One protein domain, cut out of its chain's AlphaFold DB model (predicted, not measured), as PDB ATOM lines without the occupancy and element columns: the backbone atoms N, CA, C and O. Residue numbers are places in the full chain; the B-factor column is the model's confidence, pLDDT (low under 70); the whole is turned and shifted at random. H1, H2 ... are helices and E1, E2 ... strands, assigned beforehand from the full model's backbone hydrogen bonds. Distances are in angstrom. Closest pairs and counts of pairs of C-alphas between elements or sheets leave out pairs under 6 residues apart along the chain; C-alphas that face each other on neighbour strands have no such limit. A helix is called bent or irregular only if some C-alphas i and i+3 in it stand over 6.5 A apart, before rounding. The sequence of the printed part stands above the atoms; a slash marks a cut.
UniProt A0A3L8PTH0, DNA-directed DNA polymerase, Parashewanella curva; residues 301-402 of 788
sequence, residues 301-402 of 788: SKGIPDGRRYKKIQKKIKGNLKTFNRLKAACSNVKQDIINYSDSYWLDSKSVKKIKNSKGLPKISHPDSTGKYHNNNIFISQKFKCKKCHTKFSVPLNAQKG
ATOM      1  N   SER A 301     172.223 212.450 136.863       64.06
ATOM      2  CA  SER A 301     171.456 213.174 137.885       64.06
ATOM      3  C   SER A 301     171.016 212.289 139.051       64.06
ATOM      4  O   SER A 301     170.870 212.795 140.160       64.06
ATOM      5  N   LYS A 302     170.779 210.996 138.812       65.94
ATOM      6  CA  LYS A 302     170.392 210.024 139.848       65.94
ATOM      7  C   LYS A 302     171.573 209.182 140.344       65.94
ATOM      8  O   LYS A 302     171.359 208.239 141.097       65.94
ATOM      9  N   GLY A 303     172.795 209.479 139.894       67.88
ATOM     10  CA  GLY A 303     173.989 208.698 140.225       67.88
ATOM     11  C   GLY A 303     173.950 207.254 139.713       67.88
ATOM     12  O   GLY A 303     174.648 206.402 140.256       67.88
ATOM     13  N   ILE A 304     173.135 206.957 138.696       75.56
ATOM     14  CA  ILE A 304     173.005 205.608 138.135       75.56
ATOM     15  C   ILE A 304     174.116 205.421 137.089       75.56
ATOM     16  O   ILE A 304     174.076 206.094 136.051       75.56
ATOM     17  N   PRO A 305     175.104 204.533 137.323       81.44
ATOM     18  CA  PRO A 305     176.153 204.249 136.347       81.44
ATOM     19  C   PRO A 305     175.586 203.503 135.132       81.44
ATOM     20  O   PRO A 305     174.477 202.968 135.184       81.44
ATOM     21  N   ASP A 306     176.343 203.427 134.030       86.81
ATOM     22  CA  ASP A 306     175.891 202.653 132.868       86.81
ATOM     23  C   ASP A 306     175.825 201.164 133.229       86.81
ATOM     24  O   ASP A 306     176.847 200.497 133.449       86.81
ATOM     25  N   GLY A 307     174.603 200.643 133.294       86.88
ATOM     26  CA  GLY A 307     174.331 199.245 133.588       86.88
ATOM     27  C   GLY A 307     174.038 198.409 132.350       86.88
ATOM     28  O   GLY A 307     173.771 197.214 132.470       86.88
ATOM     29  N   ARG A 308     174.105 198.988 131.147       88.69
ATOM     30  CA  ARG A 308     173.972 198.237 129.896       88.69
ATOM     31  C   ARG A 308     175.206 197.377 129.671       88.69
ATOM     32  O   ARG A 308     176.344 197.834 129.785       88.69
ATOM     33  N   ARG A 309     174.993 196.109 129.337       91.69
ATOM     34  CA  ARG A 309     176.060 195.180 128.950       91.69
ATOM     35  C   ARG A 309     175.692 194.540 127.630       91.69
ATOM     36  O   ARG A 309     174.525 194.277 127.388       91.69
ATOM     37  N   TYR A 310     176.675 194.275 126.784       90.44
ATOM     38  CA  TYR A 310     176.435 193.766 125.435       90.44
ATOM     39  C   TYR A 310     177.006 192.357 125.281       90.44
ATOM     40  O   TYR A 310     177.965 191.981 125.960       90.44
ATOM     41  N   LYS A 311     176.392 191.563 124.406       89.00
ATOM     42  CA  LYS A 311     176.961 190.327 123.867       89.00
ATOM     43  C   LYS A 311     177.242 190.524 122.380       89.00
ATOM     44  O   LYS A 311     176.418 191.111 121.678       89.00
ATOM     45  N   LYS A 312     178.390 190.037 121.913       91.06
ATOM     46  CA  LYS A 312     178.692 189.982 120.482       91.06
ATOM     47  C   LYS A 312     177.838 188.881 119.854       91.06
ATOM     48  O   LYS A 312     177.732 187.795 120.419       91.06
ATOM     49  N   ILE A 313     177.201 189.180 118.731       92.06
ATOM     50  CA  ILE A 313     176.467 188.227 117.898       92.06
ATOM     51  C   ILE A 313     177.018 188.313 116.479       92.06
ATOM     52  O   ILE A 313     177.333 189.402 116.007       92.06
ATOM     53  N   GLN A 314     177.138 187.182 115.803       92.31
ATOM     54  CA  GLN A 314     177.544 187.130 114.405       92.31
ATOM     55  C   GLN A 314     176.308 186.907 113.533       92.31
ATOM     56  O   GLN A 314     175.443 186.102 113.873       92.31
ATOM     57  N   LYS A 315     176.198 187.660 112.439       89.56
ATOM     58  CA  LYS A 315     175.142 187.502 111.435       89.56
ATOM     59  C   LYS A 315     175.746 187.581 110.040       89.56
ATOM     60  O   LYS A 315     176.594 188.436 109.783       89.56
ATOM     61  N   LYS A 316     175.283 186.715 109.141       87.19
ATOM     62  CA  LYS A 316     175.647 186.747 107.723       87.19
ATOM     63  C   LYS A 316     174.763 187.781 107.020       87.19
ATOM     64  O   LYS A 316     173.542 187.698 107.106       87.19
ATOM     65  N   ILE A 317     175.366 188.783 106.383       84.38
ATOM     66  CA  ILE A 317     174.663 189.822 105.617       84.38
ATOM     67  C   ILE A 317     175.339 189.918 104.255       84.38
ATOM     68  O   ILE A 317     176.526 190.234 104.195       84.38
ATOM     69  N   LYS A 318     174.586 189.659 103.176       83.50
ATOM     70  CA  LYS A 318     175.103 189.628 101.793       83.50
ATOM     71  C   LYS A 318     176.360 188.746 101.661       83.50
ATOM     72  O   LYS A 318     177.408 189.210 101.235       83.50
ATOM     73  N   GLY A 319     176.295 187.505 102.150       84.50
ATOM     74  CA  GLY A 319     177.416 186.551 102.104       84.50
ATOM     75  C   GLY A 319     178.506 186.747 103.169       84.50
ATOM     76  O   GLY A 319     179.119 185.765 103.580       84.50
ATOM     77  N   ASN A 320     178.673 187.955 103.716       82.88
ATOM     78  CA  ASN A 320     179.744 188.279 104.663       82.88
ATOM     79  C   ASN A 320     179.317 188.143 106.134       82.88
ATOM     80  O   ASN A 320     178.254 188.617 106.546       82.88
ATOM     81  N   LEU A 321     180.175 187.527 106.949       88.94
ATOM     82  CA  LEU A 321     180.011 187.408 108.401       88.94
ATOM     83  C   LEU A 321     180.316 188.753 109.080       88.94
ATOM     84  O   LEU A 321     181.458 189.203 109.110       88.94
ATOM     85  N   LYS A 322     179.295 189.403 109.649       89.88
ATOM     86  CA  LYS A 322     179.438 190.658 110.406       89.88
ATOM     87  C   LYS A 322     179.135 190.446 111.886       89.88
ATOM     88  O   LYS A 322     178.194 189.740 112.256       89.88
ATOM     89  N   THR A 323     179.923 191.090 112.746       93.00
ATOM     90  CA  THR A 323     179.745 191.046 114.205       93.00
ATOM     91  C   THR A 323     178.970 192.274 114.683       93.00
ATOM     92  O   THR A 323     179.371 193.401 114.415       93.00
ATOM     93  N   PHE A 324     177.892 192.064 115.436       90.69
ATOM     94  CA  PHE A 324     177.060 193.107 116.039       90.69
ATOM     95  C   PHE A 324     177.050 192.994 117.564       90.69
ATOM     96  O   PHE A 324     177.214 191.913 118.127       90.69
ATOM     97  N   ASN A 325     176.790 194.107 118.246       91.62
ATOM     98  CA  ASN A 325     176.593 194.129 119.693       91.62
ATOM     99  C   ASN A 325     175.095 194.127 120.013       91.62
ATOM    100  O   ASN A 325     174.385 195.073 119.686       91.62
ATOM    101  N   ARG A 326     174.611 193.086 120.696       89.56
ATOM    102  CA  ARG A 326     173.236 193.017 121.213       89.56
ATOM    103  C   ARG A 326     173.226 193.306 122.708       89.56
ATOM    104  O   ARG A 326     174.001 192.710 123.456       89.56
ATOM    105  N   LEU A 327     172.341 194.197 123.149       91.31
ATOM    106  CA  LEU A 327     172.157 194.504 124.568       91.31
ATOM    107  C   LEU A 327     171.681 193.252 125.334       91.31
ATOM    108  O   LEU A 327     170.790 192.536 124.878       91.31
ATOM    109  N   LYS A 328     172.296 192.976 126.486       89.94
ATOM    110  CA  LYS A 328     171.879 191.935 127.432       89.94
ATOM    111  C   LYS A 328     170.668 192.426 128.226       89.94
ATOM    112  O   LYS A 328     170.603 193.597 128.592       89.94
ATOM    113  N   ALA A 329     169.752 191.513 128.536       91.06
ATOM    114  CA  ALA A 329     168.674 191.778 129.483       91.06
ATOM    115  C   ALA A 329     169.232 192.068 130.889       91.06
ATOM    116  O   ALA A 329     170.377 191.704 131.197       91.06
ATOM    117  N   ALA A 330     168.422 192.711 131.734       93.19
ATOM    118  CA  ALA A 330     168.772 192.963 133.128       93.19
ATOM    119  C   ALA A 330     169.072 191.636 133.843       93.19
ATOM    120  O   ALA A 330     168.352 190.649 133.692       93.19
ATOM    121  N   CYS A 331     170.166 191.593 134.600       94.19
ATOM    122  CA  CYS A 331     170.541 190.401 135.350       94.19
ATOM    123  C   CYS A 331     169.744 190.329 136.659       94.19
ATOM    124  O   CYS A 331     169.650 191.326 137.370       94.19
ATOM    125  N   SER A 332     169.252 189.148 137.048       93.56
ATOM    126  CA  SER A 332     168.624 188.992 138.373       93.56
ATOM    127  C   SER A 332     169.614 189.197 139.521       93.56
ATOM    128  O   SER A 332     169.219 189.622 140.600       93.56
ATOM    129  N   ASN A 333     170.909 188.961 139.286       93.50
ATOM    130  CA  ASN A 333     171.947 189.076 140.315       93.50
ATOM    131  C   ASN A 333     172.329 190.543 140.596       93.50
ATOM    132  O   ASN A 333     173.262 190.803 141.345       93.50
ATOM    133  N   VAL A 334     171.631 191.524 140.009       90.88
ATOM    134  CA  VAL A 334     171.825 192.955 140.310       90.88
ATOM    135  C   VAL A 334     171.608 193.260 141.795       90.88
ATOM    136  O   VAL A 334     172.280 194.129 142.339       90.88
ATOM    137  N   LYS A 335     170.700 192.541 142.461       88.25
ATOM    138  CA  LYS A 335     170.416 192.706 143.897       88.25
ATOM    139  C   LYS A 335     171.091 191.657 144.789       88.25
ATOM    140  O   LYS A 335     170.867 191.661 145.988       88.25
ATOM    141  N   GLN A 336     171.882 190.757 144.205       92.62
ATOM    142  CA  GLN A 336     172.607 189.721 144.939       92.62
ATOM    143  C   GLN A 336     174.045 190.191 145.117       92.62
ATOM    144  O   GLN A 336     174.799 190.217 144.149       92.62
ATOM    145  N   ASP A 337     174.422 190.639 146.304       90.94
ATOM    146  CA  ASP A 337     175.762 191.165 146.560       90.94
ATOM    147  C   ASP A 337     176.843 190.069 146.641       90.94
ATOM    148  O   ASP A 337     176.548 188.883 146.788       90.94
ATOM    149  N   ILE A 338     178.112 190.462 146.500       90.12
ATOM    150  CA  ILE A 338     179.243 189.519 146.457       90.12
ATOM    151  C   ILE A 338     179.570 188.842 147.797       90.12
ATOM    152  O   ILE A 338     180.339 187.885 147.788       90.12
ATOM    153  N   ILE A 339     179.044 189.328 148.928       87.44
ATOM    154  CA  ILE A 339     179.311 188.749 150.253       87.44
ATOM    155  C   ILE A 339     178.240 187.714 150.588       87.44
ATOM    156  O   ILE A 339     178.564 186.554 150.821       87.44
ATOM    157  N   ASN A 340     176.969 188.111 150.570       87.25
ATOM    158  CA  ASN A 340     175.851 187.255 150.966       87.25
ATOM    159  C   ASN A 340     175.481 186.229 149.885       87.25
ATOM    160  O   ASN A 340     174.882 185.204 150.187       87.25
ATOM    161  N   TYR A 341     175.837 186.497 148.625       90.31
ATOM    162  CA  TYR A 341     175.582 185.611 147.489       90.31
ATOM    163  C   TYR A 341     176.879 185.306 146.737       90.31
ATOM    164  O   TYR A 341     176.929 185.387 145.505       90.31
ATOM    165  N   SER A 342     177.943 184.969 147.465       87.25
ATOM    166  CA  SER A 342     179.260 184.641 146.900       87.25
ATOM    167  C   SER A 342     179.182 183.582 145.788       87.25
ATOM    168  O   SER A 342     179.810 183.742 144.738       87.25
ATOM    169  N   ASP A 343     178.308 182.581 145.931       88.81
ATOM    170  CA  ASP A 343     178.063 181.525 144.938       88.81
ATOM    171  C   ASP A 343     177.546 182.033 143.592       88.81
ATOM    172  O   ASP A 343     177.642 181.335 142.584       88.81
ATOM    173  N   SER A 344     177.036 183.260 143.528       91.06
ATOM    174  CA  SER A 344     176.592 183.889 142.284       91.06
ATOM    175  C   SER A 344     177.735 184.462 141.439       91.06
ATOM    176  O   SER A 344     177.490 184.971 140.332       91.06
ATOM    177  N   TYR A 345     178.980 184.382 141.920       92.88
ATOM    178  CA  TYR A 345     180.146 185.026 141.319       92.88
ATOM    179  C   TYR A 345     181.358 184.088 141.227       92.88
ATOM    180  O   TYR A 345     181.550 183.200 142.048       92.88
ATOM    181  N   TRP A 346     182.187 184.289 140.202       91.94
ATOM    182  CA  TRP A 346     183.526 183.704 140.107       91.94
ATOM    183  C   TRP A 346     184.592 184.766 140.373       91.94
ATOM    184  O   TRP A 346     184.458 185.909 139.910       91.94
ATOM    185  N   LEU A 347     185.675 184.358 141.037       91.12
ATOM    186  CA  LEU A 347     186.933 185.098 141.043       91.12
ATOM    187  C   LEU A 347     187.588 184.947 139.659       91.12
ATOM    188  O   LEU A 347     187.869 183.843 139.211       91.12
ATOM    189  N   ASP A 348     187.755 186.064 138.952       88.38
ATOM    190  CA  ASP A 348     188.440 186.147 137.654       88.38
ATOM    191  C   ASP A 348     189.883 186.654 137.903       88.38
ATOM    192  O   ASP A 348     190.544 186.224 138.845       88.38
ATOM    193  N   SER A 349     190.399 187.609 137.125       88.81
ATOM    194  CA  SER A 349     191.784 188.094 137.281       88.81
ATOM    195  C   SER A 349     191.993 189.072 138.453       88.81
ATOM    196  O   SER A 349     191.170 189.976 138.651       88.81
ATOM    197  N   LYS A 350     193.160 189.021 139.110       86.81
ATOM    198  CA  LYS A 350     193.685 190.101 139.973       86.81
ATOM    199  C   LYS A 350     194.414 191.147 139.118       86.81
ATOM    200  O   LYS A 350     195.078 190.812 138.143       86.81
ATOM    201  N   SER A 351     194.288 192.429 139.460       84.75
ATOM    202  CA  SER A 351     195.065 193.504 138.827       84.75
ATOM    203  C   SER A 351     195.862 194.279 139.862       84.75
ATOM    204  O   SER A 351     195.316 194.654 140.902       84.75
ATOM    205  N   VAL A 352     197.113 194.569 139.522       82.12
ATOM    206  CA  VAL A 352     198.145 195.130 140.396       82.12
ATOM    207  C   VAL A 352     198.584 196.482 139.835       82.12
ATOM    208  O   VAL A 352     198.843 196.607 138.640       82.12
ATOM    209  N   LYS A 353     198.684 197.503 140.689       77.94
ATOM    210  CA  LYS A 353     199.290 198.799 140.355       77.94
ATOM    211  C   LYS A 353     200.443 199.081 141.316       77.94
ATOM    212  O   LYS A 353     200.207 199.218 142.515       77.94
ATOM    213  N   LYS A 354     201.665 199.188 140.781       74.94
ATOM    214  CA  LYS A 354     202.853 199.591 141.549       74.94
ATOM    215  C   LYS A 354     202.734 201.046 141.995       74.94
ATOM    216  O   LYS A 354     202.255 201.906 141.250       74.94
ATOM    217  N   ILE A 355     203.185 201.304 143.211       69.19
ATOM    218  CA  ILE A 355     203.165 202.622 143.832       69.19
ATOM    219  C   ILE A 355     204.399 203.414 143.394       69.19
ATOM    220  O   ILE A 355     205.509 202.890 143.368       69.19
ATOM    221  N   LYS A 356     204.198 204.690 143.043       67.38
ATOM    222  CA  LYS A 356     205.281 205.654 142.811       67.38
ATOM    223  C   LYS A 356     205.321 206.624 143.990       67.38
ATOM    224  O   LYS A 356     204.356 207.361 144.190       67.38
ATOM    225  N   ASN A 357     206.416 206.634 144.747       63.88
ATOM    226  CA  ASN A 357     206.639 207.631 145.794       63.88
ATOM    227  C   ASN A 357     207.120 208.944 145.167       63.88
ATOM    228  O   ASN A 357     208.090 208.958 144.411       63.88
ATOM    229  N   SER A 358     206.436 210.044 145.472       66.94
ATOM    230  CA  SER A 358     206.843 211.394 145.077       66.94
ATOM    231  C   SER A 358     207.957 211.914 145.997       66.94
ATOM    232  O   SER A 358     207.974 211.628 147.198       66.94
ATOM    233  N   LYS A 359     208.922 212.660 145.433       66.81
ATOM    234  CA  LYS A 359     210.024 213.275 146.196       66.81
ATOM    235  C   LYS A 359     209.462 214.275 147.220       66.81
ATOM    236  O   LYS A 359     208.589 215.067 146.883       66.81
ATOM    237  N   GLY A 360     209.986 214.255 148.447       66.75
ATOM    238  CA  GLY A 360     209.656 215.230 149.497       66.75
ATOM    239  C   GLY A 360     208.499 214.854 150.429       66.75
ATOM    240  O   GLY A 360     208.236 215.602 151.370       66.75
ATOM    241  N   LEU A 361     207.843 213.709 150.212       66.81
ATOM    242  CA  LEU A 361     206.883 213.139 151.158       66.81
ATOM    243  C   LEU A 361     207.544 212.101 152.075       66.81
ATOM    244  O   LEU A 361     208.488 211.433 151.645       66.81
ATOM    245  N   PRO A 362     207.041 211.917 153.312       62.56
ATOM    246  CA  PRO A 362     207.570 210.906 154.219       62.56
ATOM    247  C   PRO A 362     207.476 209.512 153.583       62.56
ATOM    248  O   PRO A 362     206.421 209.141 153.062       62.56
ATOM    249  N   LYS A 363     208.560 208.726 153.640       59.69
ATOM    250  CA  LYS A 363     208.472 207.274 153.431       59.69
ATOM    251  C   LYS A 363     207.823 206.696 154.678       59.69
ATOM    252  O   LYS A 363     208.331 206.909 155.774       59.69
ATOM    253  N   ILE A 364     206.694 206.021 154.516       53.25
ATOM    254  CA  ILE A 364     205.944 205.494 155.652       53.25
ATOM    255  C   ILE A 364     206.072 203.990 155.661       53.25
ATOM    256  O   ILE A 364     205.744 203.321 154.685       53.25
ATOM    257  N   SER A 365     206.542 203.504 156.794       56.53
ATOM    258  CA  SER A 365     206.523 202.115 157.179       56.53
ATOM    259  C   SER A 365     205.284 201.886 158.053       56.53
ATOM    260  O   SER A 365     205.003 202.670 158.963       56.53
ATOM    261  N   HIS A 366     204.523 200.822 157.790       56.31
ATOM    262  CA  HIS A 366     203.330 200.486 158.576       56.31
ATOM    263  C   HIS A 366     203.634 199.331 159.527       56.31
ATOM    264  O   HIS A 366     204.060 198.293 159.027       56.31
ATOM    265  N   PRO A 367     203.412 199.461 160.843       55.38
ATOM    266  CA  PRO A 367     203.463 198.313 161.733       55.38
ATOM    267  C   PRO A 367     202.260 197.401 161.446       55.38
ATOM    268  O   PRO A 367     201.129 197.879 161.344       55.38
ATOM    269  N   ASP A 368     202.489 196.102 161.283       54.47
ATOM    270  CA  ASP A 368     201.430 195.097 161.283       54.47
ATOM    271  C   ASP A 368     200.877 194.880 162.701       54.47
ATOM    272  O   ASP A 368     201.329 195.487 163.676       54.47
ATOM    273  N   SER A 369     199.904 193.977 162.837       46.16
ATOM    274  CA  SER A 369     199.321 193.585 164.127       46.16
ATOM    275  C   SER A 369     200.329 192.971 165.114       46.16
ATOM    276  O   SER A 369     199.972 192.728 166.261       46.16
ATOM    277  N   THR A 370     201.569 192.711 164.683       54.47
ATOM    278  CA  THR A 370     202.687 192.219 165.504       54.47
ATOM    279  C   THR A 370     203.751 193.293 165.767       54.47
ATOM    280  O   THR A 370     204.773 193.010 166.387       54.47
ATOM    281  N   GLY A 371     203.531 194.530 165.306       57.12
ATOM    282  CA  GLY A 371     204.466 195.648 165.442       57.12
ATOM    283  C   GLY A 371     205.582 195.684 164.389       57.12
ATOM    284  O   GLY A 371     206.444 196.560 164.458       57.12
ATOM    285  N   LYS A 372     205.584 194.778 163.402       54.38
ATOM    286  CA  LYS A 372     206.609 194.723 162.348       54.38
ATOM    287  C   LYS A 372     206.263 195.632 161.183       54.38
ATOM    288  O   LYS A 372     205.136 195.662 160.706       54.38
ATOM    289  N   TYR A 373     207.258 196.354 160.694       60.84
ATOM    290  CA  TYR A 373     207.074 197.374 159.675       60.84
ATOM    291  C   TYR A 373     207.113 196.807 158.246       60.84
ATOM    292  O   TYR A 373     208.126 196.249 157.835       60.84
ATOM    293  N   HIS A 374     206.046 197.013 157.464       59.97
ATOM    294  CA  HIS A 374     205.937 196.548 156.072       59.97
ATOM    295  C   HIS A 374     205.790 197.695 155.067       59.97
ATOM    296  O   HIS A 374     205.087 198.678 155.313       59.97
ATOM    297  N   ASN A 375     206.401 197.521 153.890       58.84
ATOM    298  CA  ASN A 375     206.238 198.402 152.732       58.84
ATOM    299  C   ASN A 375     205.211 197.807 151.759       58.84
ATOM    300  O   ASN A 375     205.543 196.980 150.908       58.84
ATOM    301  N   ASN A 376     203.957 198.255 151.839       61.03
ATOM    302  CA  ASN A 376     202.946 197.883 150.850       61.03
ATOM    303  C   ASN A 376     203.141 198.699 149.569       61.03
ATOM    304  O   ASN A 376     202.638 199.808 149.463       61.03
ATOM    305  N   ASN A 377     203.838 198.142 148.575       61.47
ATOM    306  CA  ASN A 377     204.152 198.836 147.313       61.47
ATOM    307  C   ASN A 377     203.145 198.575 146.176       61.47
ATOM    308  O   ASN A 377     203.379 198.973 145.027       61.47
ATOM    309  N   ILE A 378     202.037 197.881 146.458       70.88
ATOM    310  CA  ILE A 378     201.099 197.409 145.439       70.88
ATOM    311  C   ILE A 378     199.647 197.665 145.851       70.88
ATOM    312  O   ILE A 378     199.173 197.173 146.871       70.88
ATOM    313  N   PHE A 379     198.894 198.338 144.979       69.62
ATOM    314  CA  PHE A 379     197.435 198.352 145.047       69.62
ATOM    315  C   PHE A 379     196.836 197.215 144.232       69.62
ATOM    316  O   PHE A 379     197.144 197.070 143.047       69.62
ATOM    317  N   ILE A 380     195.925 196.461 144.844       83.38
ATOM    318  CA  ILE A 380     195.305 195.285 144.231       83.38
ATOM    319  C   ILE A 380     193.799 195.519 144.063       83.38
ATOM    320  O   ILE A 380     193.145 196.152 144.894       83.38
ATOM    321  N   SER A 381     193.229 195.016 142.971       90.25
ATOM    322  CA  SER A 381     191.784 194.809 142.834       90.25
ATOM    323  C   SER A 381     191.482 193.446 142.242       90.25
ATOM    324  O   SER A 381     192.225 192.968 141.385       90.25
ATOM    325  N   GLN A 382     190.353 192.876 142.639       92.75
ATOM    326  CA  GLN A 382     189.839 191.624 142.108       92.75
ATOM    327  C   GLN A 382     188.801 191.916 141.025       92.75
ATOM    328  O   GLN A 382     187.939 192.785 141.194       92.75
ATOM    329  N   LYS A 383     188.868 191.210 139.893       93.50
ATOM    330  CA  LYS A 383     187.740 191.145 138.961       93.50
ATOM    331  C   LYS A 383     186.822 189.997 139.362       93.50
ATOM    332  O   LYS A 383     187.274 188.872 139.553       93.50
ATOM    333  N   PHE A 384     185.537 190.298 139.456       93.44
ATOM    334  CA  PHE A 384     184.464 189.336 139.656       93.44
ATOM    335  C   PHE A 384     183.736 189.122 138.334       93.44
ATOM    336  O   PHE A 384     183.536 190.070 137.567       93.44
ATOM    337  N   LYS A 385     183.311 187.887 138.069       94.44
ATOM    338  CA  LYS A 385     182.469 187.533 136.920       94.44
ATOM    339  C   LYS A 385     181.152 186.959 137.432       94.44
ATOM    340  O   LYS A 385     181.141 185.951 138.122       94.44
ATOM    341  N   CYS A 386     180.033 187.592 137.086       94.62
ATOM    342  CA  CYS A 386     178.702 187.088 137.438       94.62
ATOM    343  C   CYS A 386     178.432 185.743 136.743       94.62
ATOM    344  O   CYS A 386     178.559 185.666 135.518       94.62
ATOM    345  N   LYS A 387     178.012 184.711 137.486       94.12
ATOM    346  CA  LYS A 387     177.722 183.386 136.911       94.12
ATOM    347  C   LYS A 387     176.522 183.413 135.959       94.12
ATOM    348  O   LYS A 387     176.573 182.775 134.917       94.12
ATOM    349  N   LYS A 388     175.503 184.238 136.237       93.94
ATOM    350  CA  LYS A 388     174.266 184.298 135.436       93.94
ATOM    351  C   LYS A 388     174.391 185.037 134.102       93.94
ATOM    352  O   LYS A 388     173.916 184.561 133.082       93.94
ATOM    353  N   CYS A 389     174.980 186.235 134.091       92.50
ATOM    354  CA  CYS A 389     175.063 187.053 132.867       92.50
ATOM    355  C   CYS A 389     176.486 187.202 132.311       92.50
ATOM    356  O   CYS A 389     176.688 187.908 131.316       92.50
ATOM    357  N   HIS A 390     177.482 186.600 132.968       92.06
ATOM    358  CA  HIS A 390     178.908 186.664 132.624       92.06
ATOM    359  C   HIS A 390     179.497 188.078 132.560       92.06
ATOM    360  O   HIS A 390     180.567 188.290 131.990       92.06
ATOM    361  N   THR A 391     178.809 189.064 133.137       92.06
ATOM    362  CA  THR A 391     179.326 190.428 133.250       92.06
ATOM    363  C   THR A 391     180.479 190.452 134.243       92.06
ATOM    364  O   THR A 391     180.331 189.978 135.371       92.06
ATOM    365  N   LYS A 392     181.609 191.019 133.813       92.69
ATOM    366  CA  LYS A 392     182.788 191.248 134.649       92.69
ATOM    367  C   LYS A 392     182.737 192.640 135.279       92.69
ATOM    368  O   LYS A 392     182.304 193.591 134.627       92.69
ATOM    369  N   PHE A 393     183.190 192.767 136.520       92.81
ATOM    370  CA  PHE A 393     183.347 194.048 137.214       92.81
ATOM    371  C   PHE A 393     184.521 193.988 138.193       92.81
ATOM    372  O   PHE A 393     184.899 192.912 138.641       92.81
ATOM    373  N   SER A 394     185.147 195.133 138.474       91.19
ATOM    374  CA  SER A 394     186.337 195.207 139.329       91.19
ATOM    375  C   SER A 394     185.993 195.816 140.679       91.19
ATOM    376  O   SER A 394     185.336 196.853 140.733       91.19
ATOM    377  N   VAL A 395     186.480 195.189 141.748       91.25
ATOM    378  CA  VAL A 395     186.327 195.652 143.127       91.25
ATOM    379  C   VAL A 395     187.723 195.858 143.731       91.25
ATOM    380  O   VAL A 395     188.562 194.956 143.639       91.25
ATOM    381  N   PRO A 396     188.031 197.037 144.304       90.25
ATOM    382  CA  PRO A 396     189.322 197.285 144.947       90.25
ATOM    383  C   PRO A 396     189.533 196.345 146.141       90.25
ATOM    384  O   PRO A 396     188.622 196.184 146.939       90.25
ATOM    385  N   LEU A 397     190.716 195.741 146.292       89.25
ATOM    386  CA  LEU A 397     191.102 195.002 147.509       89.25
ATOM    387  C   LEU A 397     191.801 195.910 148.523       89.25
ATOM    388  O   LEU A 397     191.754 195.652 149.714       89.25
ATOM    389  N   ASN A 398     192.407 196.997 148.049       87.00
ATOM    390  CA  ASN A 398     192.881 198.092 148.884       87.00
ATOM    391  C   ASN A 398     192.031 199.336 148.580       87.00
ATOM    392  O   ASN A 398     191.980 199.782 147.429       87.00
ATOM    393  N   ALA A 399     191.358 199.885 149.592       87.94
ATOM    394  CA  ALA A 399     190.481 201.048 149.450       87.94
ATOM    395  C   ALA A 399     191.212 202.342 149.065       87.94
ATOM    396  O   ALA A 399     190.618 203.240 148.469       87.94
ATOM    397  N   GLN A 400     192.513 202.417 149.327       87.88
ATOM    398  CA  GLN A 400     193.368 203.536 148.945       87.88
ATOM    399  C   GLN A 400     193.779 203.477 147.456       87.88
ATOM    400  O   GLN A 400     194.443 204.386 146.950       87.88
ATOM    401  N   LYS A 401     193.349 202.446 146.704       81.56
ATOM    402  CA  LYS A 401     193.601 202.321 145.259       81.56
ATOM    403  C   LYS A 401     193.149 203.578 144.508       81.56
ATOM    404  O   LYS A 401     191.990 203.975 144.550       81.56
ATOM    405  N   GLY A 402     194.063 204.138 143.714       76.56
ATOM    406  CA  GLY A 402     193.797 205.310 142.871       76.56
ATOM    407  C   GLY A 402     194.117 206.643 143.543       76.56
ATOM    408  O   GLY A 402     194.135 207.665 142.862       76.56
TER     409      GLY A 402
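What this domain is: This is residues 301 to 402 of the 788 residues of the protein "DNA-directed DNA polymerase" of Parashewanella curva (UniProt A0A3L8PTH0). A strongly twisted three-stranded sheet, E3-E4-E5, and a separate hairpin, E1-E2, form two arms joined through short H1, with loop 355 to 377 at the far end. The 102 printed residues, under half in named elements, run E1, E2, H1, E3, E4, E5, mostly strand. The whole is extended, radius of gyration of the C-alphas 20.7 A, spanning 67 by 35 by 32 A.

Where its parts are: E3, residues 345 to 354, spans 27.0 A; E4, 378 to 386, 25.9 A; E5, 392 to 396, ends at C-alpha 396 (189.322, 197.285, 144.947). E1, 310 to 317, begins at C-alpha 310 (176.435, 193.766, 125.435); E2 is 320 to 327. H1, 332 to 335, is only just irregular: C-alphas 332 and 335 are 6.9 A apart.

How they stand to each other: E3, E4 and E5 form a meander, each strand the antiparallel neighbour of the one before, at 158 and 148 degrees; N 353 and O 379 are 2.8 A apart, N 384 and O 393 2.8 A, within hydrogen-bond range. Hairpin E1-E2, antiparallel at 151 degrees, has N 313 and O 324 at 2.8 A; both strands are apart from E3, E4 and E5, with no C-alphas within 8 A. H1 is not on the sheet; its closest C-alpha pair with E4, Asn 333 and Cys 386, is 7.6 A. H1 is too short for an O i to N i+4 pair; its one O i to N i+3 pair is out of range.

The domain as a whole: The farthest C-alphas, Lys 318 and Gly 371, are 70.4 A apart. The printed part has no cut; E3 to E4 is a long link. Residues 301 to 303, 355 to 377 and 379 have pLDDT under 70.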